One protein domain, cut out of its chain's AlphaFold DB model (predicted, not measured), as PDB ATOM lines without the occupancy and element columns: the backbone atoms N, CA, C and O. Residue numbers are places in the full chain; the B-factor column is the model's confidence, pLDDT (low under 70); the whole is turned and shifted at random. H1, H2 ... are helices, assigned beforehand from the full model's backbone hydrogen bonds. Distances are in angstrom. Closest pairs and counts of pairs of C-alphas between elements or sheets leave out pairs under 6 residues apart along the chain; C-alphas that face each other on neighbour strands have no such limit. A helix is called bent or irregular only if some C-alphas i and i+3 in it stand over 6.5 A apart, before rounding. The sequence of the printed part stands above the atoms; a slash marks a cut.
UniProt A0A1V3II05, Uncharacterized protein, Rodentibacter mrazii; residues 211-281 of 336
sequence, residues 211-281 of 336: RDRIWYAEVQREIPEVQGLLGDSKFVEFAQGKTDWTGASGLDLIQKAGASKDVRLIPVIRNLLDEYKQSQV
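What this domain is: This is residues 211 to 281 of the 336 residues of an uncharacterized protein of Rodentibacter mrazii (UniProt A0A1V3II05). The longest helix, H5, makes the core of the domain; H4 folds back along it as a helical hairpin, and H1 packs on its first part, residues 263 to 270, and reaches out past its beginning. H3 stands crosswise where H4 begins, and the short H2 bridges the way from H1 to H3. The printed part has 71 residues with five named helices, in the order H1 H2 H3 H4 H5, and no named strand, so the class is all helix. It is compact, with a radius of gyration of the C-alphas of 11.6 A, and rounded, spanning 31 by 26 by 18 A.

How they stand to each other: H5, residues 263 to 280, is the hub, touching three other helices. It is irregular, but only just: C-alphas 264 and 267 are 6.8 A apart. H4, residues 250 to 260, touches H5 at a shallow tilt of 26 degrees, opposite ways; their closest C-alphas, of Ala 257 and Leu 265, are 6.1 A apart. H1, residues 211 to 222, touches residues 263 to 270 of H5 alone, at a shallow tilt of 29 degrees, the same way; the closest C-alphas are those of Trp 215 and Val 263, 5.8 A apart. H1 and H4 are near each other. H3, residues 233 to 241, touches H4 and is about perpendicular to it, at 86 degrees; the closest C-alphas, of Ala 239 and Gly 250, are 4.6 A apart. H3 and H5 only just touch, with 3 pairs of C-alphas within 8 A, the closest those of Phe 235 and Tyr 276 at 7.0 A. Their tilt of 68 degrees is steep, only just short of about perpendicular, and they run opposite ways. H2, residues 226 to 229, is close to but not clearly touching H3, where the C-alphas of Leu 229 and Phe 235 are closest at 6.2 A. H1 and H3 are apart. Every O i to N i+4 pair is within hydrogen-bond range in H1, H3 and H4, and 12 of 14 are in H5, while H2 is too short for such a pair.

Where its parts are: H5 is 26.3 A long from first to last C-alpha, from Val 263 at (97.848, 181.063, 133.140) to Gln 280 at (122.917, 186.055, 126.779). H1 is 16.1 A long and begins at C-alpha 211, (90.415, 178.853, 128.891). H4 measures 15.3 A, H3 12.3 A and H2 5.1 A.

The domain as a whole: The C-alphas farthest apart, of Arg 211 and Val 281, are 35.2 A apart. The printed part has no cut. The links H1 to H2, H2 to H3 and H4 to H5 are tight, and the link H3 to H4, of 8 residues, is short. The mean pLDDT of the printed part is 87.5, and no printed residue is under 70.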
ATOM      1  N   ARG A 211      89.089 179.083 128.316       80.44
ATOM      2  CA  ARG A 211      90.415 178.853 128.891       80.44
ATOM      3  C   ARG A 211      91.536 178.934 127.851       80.44
ATOM      4  O   ARG A 211      92.563 179.543 128.133       80.44
ATOM      5  N   ASP A 212      91.342 178.364 126.661       85.19
ATOM      6  CA  ASP A 212      92.305 178.490 125.562       85.19
ATOM      7  C   ASP A 212      92.446 179.949 125.133       85.19
ATOM      8  O   ASP A 212      93.566 180.444 125.029       85.19
ATOM      9  N   ARG A 213      91.330 180.665 124.937       86.44
ATOM     10  CA  ARG A 213      91.368 182.086 124.550       86.44
ATOM     11  C   ARG A 213      92.144 182.931 125.551       86.44
ATOM     12  O   ARG A 213      93.011 183.694 125.132       86.44
ATOM     13  N   ILE A 214      91.861 182.776 126.845       87.44
ATOM     14  CA  ILE A 214      92.552 183.516 127.907       87.44
ATOM     15  C   ILE A 214      94.036 183.146 127.915       87.44
ATOM     16  O   ILE A 214      94.881 184.034 127.918       87.44
ATOM     17  N   TRP A 215      94.370 181.855 127.843       89.88
ATOM     18  CA  TRP A 215      95.759 181.400 127.789       89.88
ATOM     19  C   TRP A 215      96.526 182.012 126.613       89.88
ATOM     20  O   TRP A 215      97.604 182.564 126.807       89.88
ATOM     21  N   TYR A 216      95.983 181.942 125.395       88.50
ATOM     22  CA  TYR A 216      96.658 182.488 124.219       88.50
ATOM     23  C   TYR A 216      96.762 184.014 124.270       88.50
ATOM     24  O   TYR A 216      97.815 184.543 123.921       88.50
ATOM     25  N   ALA A 217      95.724 184.715 124.735       88.19
ATOM     26  CA  ALA A 217      95.774 186.164 124.923       88.19
ATOM     27  C   ALA A 217      96.853 186.559 125.940       88.19
ATOM     28  O   ALA A 217      97.642 187.467 125.688       88.19
ATOM     29  N   GLU A 218      96.940 185.833 127.053       88.25
ATOM     30  CA  GLU A 218      97.893 186.115 128.120       88.25
ATOM     31  C   GLU A 218      99.335 185.790 127.710       88.25
ATOM     32  O   GLU A 218     100.240 186.583 127.944       88.25
ATOM     33  N   VAL A 219      99.556 184.671 127.015       89.62
ATOM     34  CA  VAL A 219     100.868 184.323 126.450       89.62
ATOM     35  C   VAL A 219     101.338 185.391 125.462       89.62
ATOM     36  O   VAL A 219     102.500 185.782 125.506       89.62
ATOM     37  N   GLN A 220     100.451 185.897 124.599       88.00
ATOM     38  CA  GLN A 220     100.787 186.973 123.659       88.00
ATOM     39  C   GLN A 220     101.064 188.307 124.370       88.00
ATOM     40  O   GLN A 220     101.892 189.085 123.901       88.00
ATOM     41  N   ARG A 221     100.396 188.569 125.500       88.75
ATOM     42  CA  ARG A 221     100.570 189.792 126.296       88.75
ATOM     43  C   ARG A 221     101.873 189.789 127.096       88.75
ATOM     44  O   ARG A 221     102.594 190.779 127.083       88.75
ATOM     45  N   GLU A 222     102.156 188.697 127.798       88.94
ATOM     46  CA  GLU A 222     103.244 188.615 128.781       88.94
ATOM     47  C   GLU A 222     104.536 188.032 128.199       88.94
ATOM     48  O   GLU A 222     105.633 188.476 128.538       88.94
ATOM     49  N   ILE A 223     104.437 187.033 127.316       88.81
ATOM     50  CA  ILE A 223     105.588 186.281 126.795       88.81
ATOM     51  C   ILE A 223     105.490 186.024 125.279       88.81
ATOM     52  O   ILE A 223     105.610 184.875 124.845       88.81
ATOM     53  N   PRO A 224     105.347 187.064 124.431       86.94
ATOM     54  CA  PRO A 224     105.194 186.885 122.980       86.94
ATOM     55  C   PRO A 224     106.379 186.147 122.338       86.94
ATOM     56  O   PRO A 224     106.229 185.425 121.355       86.94
ATOM     57  N   GLU A 225     107.569 186.278 122.923       86.81
ATOM     58  CA  GLU A 225     108.802 185.680 122.413       86.81
ATOM     59  C   GLU A 225     108.906 184.168 122.655       86.81
ATOM     60  O   GLU A 225     109.707 183.503 121.997       86.81
ATOM     61  N   VAL A 226     108.102 183.595 123.562       83.94
ATOM     62  CA  VAL A 226     108.241 182.184 123.963       83.94
ATOM     63  C   VAL A 226     108.073 181.230 122.780       83.94
ATOM     64  O   VAL A 226     108.781 180.231 122.685       83.94
ATOM     65  N   GLN A 227     107.179 181.553 121.837       80.69
ATOM     66  CA  GLN A 227     106.933 180.712 120.663       80.69
ATOM     67  C   GLN A 227     108.114 180.718 119.689       80.69
ATOM     68  O   GLN A 227     108.417 179.685 119.098       80.69
ATOM     69  N   GLY A 228     108.803 181.853 119.548       83.44
ATOM     70  CA  GLY A 228     110.013 181.946 118.731       83.44
ATOM     71  C   GLY A 228     111.208 181.261 119.394       83.44
ATOM     72  O   GLY A 228     111.975 180.569 118.731       83.44
ATOM     73  N   LEU A 229     111.332 181.398 120.715       83.06
ATOM     74  CA  LEU A 229     112.448 180.847 121.485       83.06
ATOM     75  C   LEU A 229     112.373 179.330 121.655       83.06
ATOM     76  O   LEU A 229     113.411 178.682 121.694       83.06
ATOM     77  N   LEU A 230     111.181 178.730 121.658       83.31
ATOM     78  CA  LEU A 230     111.038 177.267 121.607       83.31
ATOM     79  C   LEU A 230     111.617 176.642 120.322       83.31
ATOM     80  O   LEU A 230     111.885 175.443 120.304       83.31
ATOM     81  N   GLY A 231     111.822 177.436 119.264       83.06
ATOM     82  CA  GLY A 231     112.550 177.031 118.059       83.06
ATOM     83  C   GLY A 231     114.068 177.257 118.124       83.06
ATOM     84  O   GLY A 231     114.781 176.802 117.232       83.06
ATOM     85  N   ASP A 232     114.579 177.941 119.153       87.56
ATOM     86  CA  ASP A 232     116.008 178.193 119.347       87.56
ATOM     87  C   ASP A 232     116.652 177.068 120.168       87.56
ATOM     88  O   ASP A 232     116.374 176.881 121.353       87.56
ATOM     89  N   SER A 233     117.580 176.347 119.540       86.50
ATOM     90  CA  SER A 233     118.366 175.283 120.178       86.50
ATOM     91  C   SER A 233     119.061 175.712 121.478       86.50
ATOM     92  O   SER A 233     119.102 174.930 122.425       86.50
ATOM     93  N   LYS A 234     119.554 176.956 121.563       87.88
ATOM     94  CA  LYS A 234     120.267 177.454 122.750       87.88
ATOM     95  C   LYS A 234     119.326 177.679 123.925       87.88
ATOM     96  O   LYS A 234     119.681 177.404 125.069       87.88
ATOM     97  N   PHE A 235     118.122 178.168 123.640       89.69
ATOM     98  CA  PHE A 235     117.089 178.334 124.651       89.69
ATOM     99  C   PHE A 235     116.597 176.982 125.155       89.69
ATOM    100  O   PHE A 235     116.454 176.800 126.359       89.69
ATOM    101  N   VAL A 236     116.374 176.022 124.253       89.69
ATOM    102  CA  VAL A 236     115.942 174.670 124.629       89.69
ATOM    103  C   VAL A 236     116.979 173.994 125.527       89.69
ATOM    104  O   VAL A 236     116.605 173.436 126.555       89.69
ATOM    105  N   GLU A 237     118.268 174.091 125.197       89.25
ATOM    106  CA  GLU A 237     119.349 173.548 126.029       89.25
ATOM    107  C   GLU A 237     119.416 174.236 127.402       89.25
ATOM    108  O   GLU A 237     119.476 173.567 128.435       89.25
ATOM    109  N   PHE A 238     119.309 175.569 127.440       90.62
ATOM    110  CA  PHE A 238     119.245 176.327 128.692       90.62
ATOM    111  C   PHE A 238     118.044 175.916 129.558       90.62
ATOM    112  O   PHE A 238     118.189 175.661 130.755       90.62
ATOM    113  N   ALA A 239     116.857 175.820 128.957       90.06
ATOM    114  CA  ALA A 239     115.624 175.456 129.643       90.06
ATOM    115  C   ALA A 239     115.636 173.996 130.122       90.06
ATOM    116  O   ALA A 239     115.045 173.696 131.158       90.06
ATOM    117  N   GLN A 240     116.315 173.090 129.413       89.94
ATOM    118  CA  GLN A 240     116.547 171.717 129.875       89.94
ATOM    119  C   GLN A 240     117.546 171.658 131.037       89.94
ATOM    120  O   GLN A 240     117.332 170.901 131.980       89.94
ATOM    121  N   GLY A 241     118.610 172.466 130.993       85.56
ATOM    122  CA  GLY A 241     119.621 172.532 132.051       85.56
ATOM    123  C   GLY A 241     119.133 173.193 133.345       85.56
ATOM    124  O   GLY A 241     119.691 172.952 134.416       85.56
ATOM    125  N   LYS A 242     118.080 174.013 133.274       86.62
ATOM    126  CA  LYS A 242     117.438 174.632 134.437       86.62
ATOM    127  C   LYS A 242     116.418 173.682 135.055       86.62
ATOM    128  O   LYS A 242     115.295 173.578 134.573       86.62
ATOM    129  N   THR A 243     116.806 173.016 136.136       87.12
ATOM    130  CA  THR A 243     115.921 172.158 136.933       87.12
ATOM    131  C   THR A 243     115.483 172.855 138.213       87.12
ATOM    132  O   THR A 243     116.314 173.437 138.913       87.12
ATOM    133  N   ASP A 244     114.199 172.757 138.542       81.06
ATOM    134  CA  ASP A 244     113.676 173.198 139.837       81.06
ATOM    135  C   ASP A 244     113.974 172.166 140.950       81.06
ATOM    136  O   ASP A 244     114.450 171.061 140.678       81.06
ATOM    137  N   TRP A 245     113.658 172.484 142.211       78.31
ATOM    138  CA  TRP A 245     113.817 171.581 143.367       78.31
ATOM    139  C   TRP A 245     113.054 170.252 143.219       78.31
ATOM    140  O   TRP A 245     113.405 169.259 143.851       78.31
ATOM    141  N   THR A 246     112.025 170.225 142.369       83.56
ATOM    142  CA  THR A 246     111.259 169.019 142.010       83.56
ATOM    143  C   THR A 246     111.950 168.138 140.965       83.56
ATOM    144  O   THR A 246     111.462 167.050 140.666       83.56
ATOM    145  N   GLY A 247     113.064 168.592 140.380       82.19
ATOM    146  CA  GLY A 247     113.750 167.931 139.268       82.19
ATOM    147  C   GLY A 247     113.099 168.160 137.898       82.19
ATOM    148  O   GLY A 247     113.636 167.698 136.894       82.19
ATOM    149  N   ALA A 248     111.975 168.881 137.828       86.38
ATOM    150  CA  ALA A 248     111.364 169.267 136.561       86.38
ATOM    151  C   ALA A 248     112.225 170.321 135.851       86.38
ATOM    152  O   ALA A 248     112.668 171.294 136.468       86.38
ATOM    153  N   SER A 249     112.460 170.123 134.553       90.81
ATOM    154  CA  SER A 249     113.181 171.101 133.736       90.81
ATOM    155  C   SER A 249     112.297 172.304 133.396       90.81
ATOM    156  O   SER A 249     111.071 172.196 133.319       90.81
ATOM    157  N   GLY A 250     112.908 173.455 133.124       87.56
ATOM    158  CA  GLY A 250     112.214 174.640 132.623       87.56
ATOM    159  C   GLY A 250     111.490 174.384 131.297       87.56
ATOM    160  O   GLY A 250     110.440 174.971 131.042       87.56
ATOM    161  N   LEU A 251     111.987 173.452 130.478       90.81
ATOM    162  CA  LEU A 251     111.284 173.011 129.271       90.81
ATOM    163  C   LEU A 251     109.991 172.250 129.611       90.81
ATOM    164  O   LEU A 251     108.953 172.504 128.999       90.81
ATOM    165  N   ASP A 252     110.039 171.357 130.602       90.56
ATOM    166  CA  ASP A 252     108.870 170.608 131.083       90.56
ATOM    167  C   ASP A 252     107.815 171.550 131.686       90.56
ATOM    168  O   ASP A 252     106.622 171.410 131.425       90.56
ATOM    169  N   LEU A 253     108.249 172.604 132.387       90.50
ATOM    170  CA  LEU A 253     107.361 173.666 132.861       90.50
ATOM    171  C   LEU A 253     106.586 174.324 131.705       90.50
ATOM    172  O   LEU A 253     105.366 174.480 131.798       90.50
ATOM    173  N   ILE A 254     107.270 174.691 130.616       90.06
ATOM    174  CA  ILE A 254     106.637 175.327 129.450       90.06
ATOM    175  C   ILE A 254     105.666 174.358 128.766       90.06
ATOM    176  O   ILE A 254     104.544 174.743 128.425       90.06
ATOM    177  N   GLN A 255     106.063 173.094 128.593       90.62
ATOM    178  CA  GLN A 255     105.211 172.067 127.989       90.62
ATOM    179  C   GLN A 255     103.963 171.808 128.830       90.62
ATOM    180  O   GLN A 255     102.849 171.829 128.304       90.62
ATOM    181  N   LYS A 256     104.129 171.638 130.145       90.12
ATOM    182  CA  LYS A 256     103.029 171.439 131.085       90.12
ATOM    183  C   LYS A 256     102.074 172.623 131.070       90.12
ATOM    184  O   LYS A 256     100.872 172.414 130.939       90.12
ATOM    185  N   ALA A 257     102.592 173.848 131.122       89.06
ATOM    186  CA  ALA A 257     101.767 175.049 131.068       89.06
ATOM    187  C   ALA A 257     100.985 175.160 129.750       89.06
ATOM    188  O   ALA A 257      99.799 175.492 129.764       89.06
ATOM    189  N   GLY A 258     101.612 174.807 128.622       87.44
ATOM    190  CA  GLY A 258     100.968 174.764 127.310       87.44
ATOM    191  C   GLY A 258      99.926 173.651 127.158       87.44
ATOM    192  O   GLY A 258      98.941 173.853 126.443       87.44
ATOM    193  N   ALA A 259     100.114 172.512 127.829       88.56
ATOM    194  CA  ALA A 259      99.187 171.381 127.828       88.56
ATOM    195  C   ALA A 259      97.976 171.624 128.740       88.56
ATOM    196  O   ALA A 259      96.842 171.385 128.335       88.56
ATOM    197  N   SER A 260      98.196 172.145 129.953       89.56
ATOM    198  CA  SER A 260      97.130 172.445 130.919       89.56
ATOM    199  C   SER A 260      96.503 173.833 130.746       89.56
ATOM    200  O   SER A 260      95.561 174.176 131.473       89.56
ATOM    201  N   LYS A 261      97.040 174.648 129.826       88.38
ATOM    202  CA  LYS A 261      96.617 176.035 129.567       88.38
ATOM    203  C   LYS A 261      96.521 176.833 130.869       88.38
ATOM    204  O   LYS A 261      95.493 177.437 131.172       88.38
ATOM    205  N   ASP A 262      97.535 176.703 131.724       88.44
ATOM    206  CA  ASP A 262      97.499 177.242 133.086       88.44
ATOM    207  C   ASP A 262      98.203 178.592 133.175       88.44
ATOM    208  O   ASP A 262      99.417 178.663 133.362       88.44
ATOM    209  N   VAL A 263      97.410 179.660 133.098       89.00
ATOM    210  CA  VAL A 263      97.848 181.063 133.140       89.00
ATOM    211  C   VAL A 263      98.754 181.377 134.337       89.00
ATOM    212  O   VAL A 263      99.652 182.208 134.233       89.00
ATOM    213  N   ARG A 264      98.597 180.668 135.460       90.44
ATOM    214  CA  ARG A 264      99.397 180.892 136.677       90.44
ATOM    215  C   ARG A 264     100.881 180.581 136.488       90.44
ATOM    216  O   ARG A 264     101.702 181.061 137.262       90.44
ATOM    217  N   LEU A 265     101.228 179.785 135.478       89.88
ATOM    218  CA  LEU A 265     102.611 179.423 135.167       89.88
ATOM    219  C   LEU A 265     103.295 180.438 134.239       89.88
ATOM    220  O   LEU A 265     104.517 180.404 134.112       89.88
ATOM    221  N   ILE A 266     102.550 181.371 133.632       90.88
ATOM    222  CA  ILE A 266     103.097 182.387 132.714       90.88
ATOM    223  C   ILE A 266     104.157 183.273 133.385       90.88
ATOM    224  O   ILE A 266     105.227 183.423 132.795       90.88
ATOM    225  N   PRO A 267     103.963 183.794 134.615       91.31
ATOM    226  CA  PRO A 267     105.002 184.575 135.292       91.31
ATOM    227  C   PRO A 267     106.286 183.775 135.545       91.31
ATOM    228  O   PRO A 267     107.388 184.304 135.437       91.31
ATOM    229  N   VAL A 268     106.165 182.475 135.835       91.44
ATOM    230  CA  VAL A 268     107.328 181.600 136.047       91.44
ATOM    231  C   VAL A 268     108.085 181.389 134.732       91.44
ATOM    232  O   VAL A 268     109.311 181.458 134.702       91.44
ATOM    233  N   ILE A 269     107.360 181.215 133.623       90.75
ATOM    234  CA  ILE A 269     107.948 181.146 132.278       90.75
ATOM    235  C   ILE A 269     108.607 182.482 131.901       90.75
ATOM    236  O   ILE A 269     109.682 182.483 131.304       90.75
ATOM    237  N   ARG A 270     108.013 183.623 132.278       91.88
ATOM    238  CA  ARG A 270     108.608 184.951 132.070       91.88
ATOM    239  C   ARG A 270     109.943 185.085 132.798       91.88
ATOM    240  O   ARG A 270     110.909 185.516 132.176       91.88
ATOM    241  N   ASN A 271     110.017 184.645 134.054       91.62
ATOM    242  CA  ASN A 271     111.268 184.637 134.813       91.62
ATOM    243  C   ASN A 271     112.331 183.762 134.141       91.62
ATOM    244  O   ASN A 271     113.459 184.210 133.971       91.62
ATOM    245  N   LEU A 272     111.970 182.561 133.674       90.44
ATOM    246  CA  LEU A 272     112.896 181.690 132.939       90.44
ATOM    247  C   LEU A 272     113.426 182.359 131.655       90.44
ATOM    248  O   LEU A 272     114.606 182.245 131.330       90.44
ATOM    249  N   LEU A 273     112.562 183.079 130.934       90.62
ATOM    250  CA  LEU A 273     112.945 183.851 129.749       90.62
ATOM    251  C   LEU A 273     113.870 185.019 130.094       90.62
ATOM    252  O   LEU A 273     114.821 185.281 129.361       90.62
ATOM    253  N   ASP A 274     113.608 185.720 131.192       90.88
ATOM    254  CA  ASP A 274     114.462 186.815 131.645       90.88
ATOM    255  C   ASP A 274     115.822 186.304 132.124       90.88
ATOM    256  O   ASP A 274     116.840 186.899 131.779       90.88
ATOM    257  N   GLU A 275     115.876 185.161 132.809       89.56
ATOM    258  CA  GLU A 275     117.134 184.485 133.139       89.56
ATOM    259  C   GLU A 275     117.906 184.072 131.881       89.56
ATOM    260  O   GLU A 275     119.121 184.268 131.808       89.56
ATOM    261  N   TYR A 276     117.218 183.549 130.860       89.81
ATOM    262  CA  TYR A 276     117.855 183.239 129.582       89.81
ATOM    263  C   TYR A 276     118.434 184.501 128.935       89.81
ATOM    264  O   TYR A 276     119.604 184.519 128.556       89.81
ATOM    265  N   LYS A 277     117.664 185.592 128.865       89.12
ATOM    266  CA  LYS A 277     118.140 186.878 128.331       89.12
ATOM    267  C   LYS A 277     119.333 187.414 129.120       89.12
ATOM    268  O   LYS A 277     120.301 187.864 128.514       89.12
ATOM    269  N   GLN A 278     119.309 187.314 130.446       86.69
ATOM    270  CA  GLN A 278     120.438 187.685 131.302       86.69
ATOM    271  C   GLN A 278     121.672 186.817 131.038       86.69
ATOM    272  O   GLN A 278     122.780 187.337 131.044       86.69
ATOM    273  N   SER A 279     121.497 185.526 130.741       83.44
ATOM    274  CA  SER A 279     122.612 184.645 130.367       83.44
ATOM    275  C   SER A 279     123.230 184.996 129.004       83.44
ATOM    276  O   SER A 279     124.422 184.776 128.796       83.44
ATOM    277  N   GLN A 280     122.446 185.583 128.089       81.00
ATOM    278  CA  GLN A 280     122.917 186.055 126.779       81.00
ATOM    279  C   GLN A 280     123.644 187.401 126.865       81.00
ATOM    280  O   GLN A 280     124.556 187.669 126.077       81.00
ATOM    281  N   VAL A 281     123.267 188.257 127.821       72.19
ATOM    282  CA  VAL A 281     124.014 189.478 128.132       72.19
ATOM    283  C   VAL A 281     125.258 189.055 128.898       72.19
ATOM    284  O   VAL A 281     125.268 189.034 130.124       72.19
TER     285      VAL A 281